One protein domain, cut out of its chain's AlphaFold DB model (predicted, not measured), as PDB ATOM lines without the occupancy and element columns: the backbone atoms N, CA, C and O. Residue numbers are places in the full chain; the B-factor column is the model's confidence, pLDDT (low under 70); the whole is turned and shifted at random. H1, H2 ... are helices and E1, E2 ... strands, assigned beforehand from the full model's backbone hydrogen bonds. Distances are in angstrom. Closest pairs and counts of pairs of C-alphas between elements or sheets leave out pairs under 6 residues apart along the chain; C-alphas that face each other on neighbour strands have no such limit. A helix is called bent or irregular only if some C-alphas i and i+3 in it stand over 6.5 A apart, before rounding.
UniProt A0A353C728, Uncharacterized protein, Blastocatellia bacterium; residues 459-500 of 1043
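This is residues 459 to 500 of the 1043 residues of an uncharacterized protein of Blastocatellia bacterium (UniProt A0A353C728). Coming from the first printed residue, you meet a long loop, then one helix, H1, packed on a small two-stranded hairpin, E1 and E2, with both strands close to the helix. The loop, residues 459 to 471, has no named element and leads round to the end of H1 where the helix begins. The printed part has 42 residues, with one named helix and two named strands in the order H1, E1, E2; the sheet's order is E1 - E2, antiparallel, and the class is mixed, helices and strands. The whole is compact, with a radius of gyration of the C-alphas of 9.7 A, and its C-alphas span 25 by 18 by 18 A.

Start with the sheet of E1, residues 489 to 492, and E2, residues 495 to 498. These two antiparallel neighbours form a hairpin, and their N-to-C directions stand at 143 degrees. Look at N 490 and O 497, 2.9 A apart, and at N 497 and O 490, also 2.9 A apart: both pairs are within hydrogen-bond range. The C-alphas of residues 489 and 498 face each other at 4.1 A, those of 491 and 496 at 4.5 A. Now look at H1, residues 472 to 484. Its closest C-alphas to E2 are those of Lys 477 and Ala 496, 5.1 A apart, and 11 pairs of C-alphas of H1 and E2 are within 8 A. Its closest C-alphas to E1 are those of Glu 481 and Cys 489, 5.8 A apart, with 6 pairs within 8 A. Centre to centre, H1 is 7.5 A from E2 and 8.7 A from E1. In H1 every O i to N i+4 pair is within hydrogen-bond range.

Find C-alpha 459 at (-27.438, -3.121, 23.270), where the printed part begins. H1 begins at C-alpha 472, at (-28.422, -0.961, 33.624), and runs 18.7 A to C-alpha 484; it is not bent. E1 begins at C-alpha 489, at (-25.968, 9.640, 23.764), and runs 9.8 A to C-alpha 492. E2 runs 10.4 A from C-alpha 495 to C-alpha 498, at (-25.454, 8.132, 19.970).

The two C-alphas farthest apart are those of Gln 469 and Cys 500, at 27.3 A; the first and last printed, Gly 459 and Cys 500, are 16.8 A apart. The printed part has no cut. The links H1 to E1, with 4 residues, and E1 to E2, with 2 residues, are tight. In the B-factor column the mean pLDDT of the printed part is 75.3, and the model's confidence is low, under 70, in residues 460 to 470.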
ATOM      1  N   GLY A 459     -26.429  -2.180  22.796       70.94
ATOM      2  CA  GLY A 459     -27.438  -3.121  23.270       70.94
ATOM      3  C   GLY A 459     -26.846  -4.294  24.055       70.94
ATOM      4  O   GLY A 459     -25.797  -4.191  24.684       70.94
ATOM      5  N   TRP A 460     -27.543  -5.428  24.006       60.72
ATOM      6  CA  TRP A 460     -27.336  -6.589  24.880       60.72
ATOM      7  C   TRP A 460     -26.087  -7.457  24.582       60.72
ATOM      8  O   TRP A 460     -25.911  -8.525  25.164       60.72
ATOM      9  N   GLU A 461     -25.204  -7.048  23.671       53.47
ATOM     10  CA  GLU A 461     -24.114  -7.912  23.203       53.47
ATOM     11  C   GLU A 461     -23.008  -8.103  24.260       53.47
ATOM     12  O   GLU A 461     -22.360  -7.152  24.688       53.47
ATOM     13  N   SER A 462     -22.827  -9.363  24.683       50.25
ATOM     14  CA  SER A 462     -21.712  -9.940  25.459       50.25
ATOM     15  C   SER A 462     -20.903  -8.988  26.357       50.25
ATOM     16  O   SER A 462     -19.692  -8.846  26.191       50.25
ATOM     17  N   GLY A 463     -21.547  -8.392  27.368       54.84
ATOM     18  CA  GLY A 463     -20.832  -7.605  28.386       54.84
ATOM     19  C   GLY A 463     -21.667  -6.920  29.474       54.84
ATOM     20  O   GLY A 463     -21.102  -6.484  30.475       54.84
ATOM     21  N   TYR A 464     -22.992  -6.820  29.320       57.41
ATOM     22  CA  TYR A 464     -23.853  -6.034  30.216       57.41
ATOM     23  C   TYR A 464     -24.581  -6.880  31.284       57.41
ATOM     24  O   TYR A 464     -24.838  -8.064  31.062       57.41
ATOM     25  N   PRO A 465     -24.929  -6.297  32.452       57.72
ATOM     26  CA  PRO A 465     -25.683  -6.981  33.504       57.72
ATOM     27  C   PRO A 465     -27.186  -7.073  33.165       57.72
ATOM     28  O   PRO A 465     -27.731  -6.128  32.591       57.72
ATOM     29  N   PRO A 466     -27.880  -8.177  33.516       60.31
ATOM     30  CA  PRO A 466     -29.248  -8.445  33.064       60.31
ATOM     31  C   PRO A 466     -30.259  -7.371  33.461       60.31
ATOM     32  O   PRO A 466     -30.294  -6.902  34.600       60.31
ATOM     33  N   LEU A 467     -31.146  -7.027  32.524       58.56
ATOM     34  CA  LEU A 467     -32.356  -6.274  32.847       58.56
ATOM     35  C   LEU A 467     -33.233  -7.107  33.810       58.56
ATOM     36  O   LEU A 467     -33.373  -8.311  33.587       58.56
ATOM     37  N   PRO A 468     -33.851  -6.507  34.848       56.53
ATOM     38  CA  PRO A 468     -33.905  -5.079  35.162       56.53
ATOM     39  C   PRO A 468     -33.051  -4.703  36.396       56.53
ATOM     40  O   PRO A 468     -33.587  -4.243  37.405       56.53
ATOM     41  N   GLN A 469     -31.725  -4.882  36.353       64.56
ATOM     42  CA  GLN A 469     -30.848  -4.350  37.410       64.56
ATOM     43  C   GLN A 469     -30.882  -2.801  37.451       64.56
ATOM     44  O   GLN A 469     -30.794  -2.167  36.391       64.56
ATOM     45  N   PRO A 470     -30.967  -2.160  38.637       62.69
ATOM     46  CA  PRO A 470     -30.905  -0.703  38.757       62.69
ATOM     47  C   PRO A 470     -29.613  -0.137  38.154       62.69
ATOM     48  O   PRO A 470     -28.518  -0.607  38.458       62.69
ATOM     49  N   GLY A 471     -29.728   0.881  37.297       70.19
ATOM     50  CA  GLY A 471     -28.576   1.488  36.622       70.19
ATOM     51  C   GLY A 471     -28.102   0.777  35.346       70.19
ATOM     52  O   GLY A 471     -27.084   1.184  34.785       70.19
ATOM     53  N   ALA A 472     -28.795  -0.266  34.863       72.31
ATOM     54  CA  ALA A 472     -28.422  -0.961  33.624       72.31
ATOM     55  C   ALA A 472     -28.458  -0.035  32.389       72.31
ATOM     56  O   ALA A 472     -27.527  -0.042  31.581       72.31
ATOM     57  N   PHE A 473     -29.475   0.828  32.281       73.94
ATOM     58  CA  PHE A 473     -29.562   1.834  31.217       73.94
ATOM     59  C   PHE A 473     -28.460   2.900  31.353       73.94
ATOM     60  O   PHE A 473     -27.797   3.234  30.374       73.94
ATOM     61  N   GLU A 474     -28.165   3.364  32.569       78.25
ATOM     62  CA  GLU A 474     -27.048   4.269  32.866       78.25
ATOM     63  C   GLU A 474     -25.674   3.647  32.564       78.25
ATOM     64  O   GLU A 474     -24.710   4.381  32.338       78.25
ATOM     65  N   ALA A 475     -25.544   2.318  32.580       77.38
ATOM     66  CA  ALA A 475     -24.329   1.617  32.166       77.38
ATOM     67  C   ALA A 475     -24.193   1.596  30.634       77.38
ATOM     68  O   ALA A 475     -23.164   2.027  30.115       77.38
ATOM     69  N   MET A 476     -25.247   1.201  29.910       81.31
ATOM     70  CA  MET A 476     -25.281   1.240  28.437       81.31
ATOM     71  C   MET A 476     -25.021   2.660  27.908       81.31
ATOM     72  O   MET A 476     -24.193   2.858  27.016       81.31
ATOM     73  N   LYS A 477     -25.665   3.673  28.512       82.31
ATOM     74  CA  LYS A 477     -25.459   5.087  28.161       82.31
ATOM     75  C   LYS A 477     -24.010   5.512  28.368       82.31
ATOM     76  O   LYS A 477     -23.450   6.150  27.483       82.31
ATOM     77  N   ARG A 478     -23.383   5.127  29.488       81.88
ATOM     78  CA  ARG A 478     -21.982   5.467  29.781       81.88
ATOM     79  C   ARG A 478     -20.995   4.856  28.788       81.88
ATOM     80  O   ARG A 478     -20.056   5.552  28.419       81.88
ATOM     81  N   THR A 479     -21.201   3.630  28.298       82.44
ATOM     82  CA  THR A 479     -20.322   3.075  27.248       82.44
ATOM     83  C   THR A 479     -20.457   3.845  25.934       82.44
ATOM     84  O   THR A 479     -19.453   4.143  25.289       82.44
ATOM     85  N   CYS A 480     -21.679   4.230  25.557       83.69
ATOM     86  CA  CYS A 480     -21.894   5.094  24.399       83.69
ATOM     87  C   CYS A 480     -21.215   6.466  24.593       83.69
ATOM     88  O   CYS A 480     -20.457   6.917  23.734       83.69
ATOM     89  N   GLU A 481     -21.405   7.107  25.749       87.44
ATOM     90  CA  GLU A 481     -20.786   8.399  26.076       87.44
ATOM     91  C   GLU A 481     -19.253   8.322  26.173       87.44
ATOM     92  O   GLU A 481     -18.578   9.301  25.863       87.44
ATOM     93  N   ALA A 482     -18.675   7.162  26.496       84.44
ATOM     94  CA  ALA A 482     -17.229   6.944  26.436       84.44
ATOM     95  C   ALA A 482     -16.675   6.919  24.996       84.44
ATOM     96  O   ALA A 482     -15.505   7.240  24.795       84.44
ATOM     97  N   LYS A 483     -17.497   6.573  23.990       85.38
ATOM     98  CA  LYS A 483     -17.112   6.564  22.564       85.38
ATOM     99  C   LYS A 483     -17.467   7.864  21.827       85.38
ATOM    100  O   LYS A 483     -16.724   8.266  20.938       85.38
ATOM    101  N   TYR A 484     -18.574   8.521  22.189       86.69
ATOM    102  CA  TYR A 484     -19.098   9.711  21.488       86.69
ATOM    103  C   TYR A 484     -19.082  11.008  22.315       86.69
ATOM    104  O   TYR A 484     -19.439  12.067  21.796       86.69
ATOM    105  N   GLY A 485     -18.655  10.956  23.577       85.00
ATOM    106  CA  GLY A 485     -18.623  12.086  24.509       85.00
ATOM    107  C   GLY A 485     -19.856  12.173  25.417       85.00
ATOM    108  O   GLY A 485     -20.978  11.829  25.034       85.00
ATOM    109  N   THR A 486     -19.650  12.664  26.639       83.38
ATOM    110  CA  THR A 486     -20.702  12.878  27.646       83.38
ATOM    111  C   THR A 486     -21.818  13.777  27.113       83.38
ATOM    112  O   THR A 486     -21.557  14.844  26.566       83.38
ATOM    113  N   GLY A 487     -23.076  13.367  27.283       83.94
ATOM    114  CA  GLY A 487     -24.251  14.093  26.800       83.94
ATOM    115  C   GLY A 487     -24.630  13.812  25.341       83.94
ATOM    116  O   GLY A 487     -25.765  14.115  24.960       83.94
ATOM    117  N   ASN A 488     -23.755  13.183  24.547       86.56
ATOM    118  CA  ASN A 488     -23.991  12.898  23.125       86.56
ATOM    119  C   ASN A 488     -24.726  11.574  22.860       86.56
ATOM    120  O   ASN A 488     -24.934  11.228  21.702       86.56
ATOM    121  N   CYS A 489     -25.161  10.854  23.899       86.06
ATOM    122  CA  CYS A 489     -25.968   9.640  23.764       86.06
ATOM    123  C   CYS A 489     -27.322   9.736  24.477       86.06
ATOM    124  O   CYS A 489     -27.539  10.566  25.365       86.06
ATOM    125  N   GLU A 490     -28.228   8.851  24.082       86.19
ATOM    126  CA  GLU A 490     -29.606   8.732  24.547       86.19
ATOM    127  C   GLU A 490     -30.013   7.255  24.679       86.19
ATOM    128  O   GLU A 490     -29.356   6.366  24.134       86.19
ATOM    129  N   ILE A 491     -31.065   6.987  25.457       81.81
ATOM    130  CA  ILE A 491     -31.665   5.654  25.591       81.81
ATOM    131  C   ILE A 491     -32.926   5.627  24.742       81.81
ATOM    132  O   ILE A 491     -33.790   6.486  24.908       81.81
ATOM    133  N   VAL A 492     -33.034   4.629  23.867       77.19
ATOM    134  CA  VAL A 492     -34.198   4.434  23.000       77.19
ATOM    135  C   VAL A 492     -34.597   2.965  23.050       77.19
ATOM    136  O   VAL A 492     -33.809   2.072  22.729       77.19
ATOM    137  N   GLY A 493     -35.828   2.702  23.490       76.25
ATOM    138  CA  GLY A 493     -36.300   1.344  23.745       76.25
ATOM    139  C   GLY A 493     -35.421   0.624  24.774       76.25
ATOM    140  O   GLY A 493     -35.395   0.995  25.943       76.25
ATOM    141  N   ALA A 494     -34.714  -0.417  24.330       74.50
ATOM    142  CA  ALA A 494     -33.928  -1.327  25.170       74.50
ATOM    143  C   ALA A 494     -32.394  -1.194  25.012       74.50
ATOM    144  O   ALA A 494     -31.662  -2.068  25.474       74.50
ATOM    145  N   ALA A 495     -31.891  -0.138  24.361       78.12
ATOM    146  CA  ALA A 495     -30.454   0.062  24.140       78.12
ATOM    147  C   ALA A 495     -30.045   1.544  24.205       78.12
ATOM    148  O   ALA A 495     -30.883   2.447  24.097       78.12
ATOM    149  N   ALA A 496     -28.742   1.789  24.371       83.19
ATOM    150  CA  ALA A 496     -28.163   3.121  24.245       83.19
ATOM    151  C   ALA A 496     -27.678   3.390  22.817       83.19
ATOM    152  O   ALA A 496     -27.152   2.506  22.141       83.19
ATOM    153  N   TYR A 497     -27.823   4.637  22.383       84.56
ATOM    154  CA  TYR A 497     -27.522   5.092  21.031       84.56
ATOM    155  C   TYR A 497     -26.839   6.461  21.067       84.56
ATOM    156  O   TYR A 497     -27.197   7.290  21.910       84.56
ATOM    157  N   PRO A 498     -25.896   6.762  20.157       88.31
ATOM    158  CA  PRO A 498     -25.454   8.132  19.970       88.31
ATOM    159  C   PRO A 498     -26.598   8.941  19.355       88.31
ATOM    160  O   PRO A 498     -27.351   8.456  18.503       88.31
ATOM    161  N   LYS A 499     -26.729  10.190  19.792       87.50
ATOM    162  CA  LYS A 499     -27.706  11.135  19.251       87.50
ATOM    163  C   LYS A 499     -27.472  11.331  17.762       87.50
ATOM    164  O   LYS A 499     -26.331  11.340  17.290       87.50
ATOM    165  N   CYS A 500     -28.554  11.508  17.015       85.19
ATOM    166  CA  CYS A 500     -28.441  11.824  15.601       85.19
ATOM    167  C   CYS A 500     -27.708  13.162  15.388       85.19
ATOM    168  O   CYS A 500     -27.806  14.084  16.200       85.19
TER     169      CYS A 500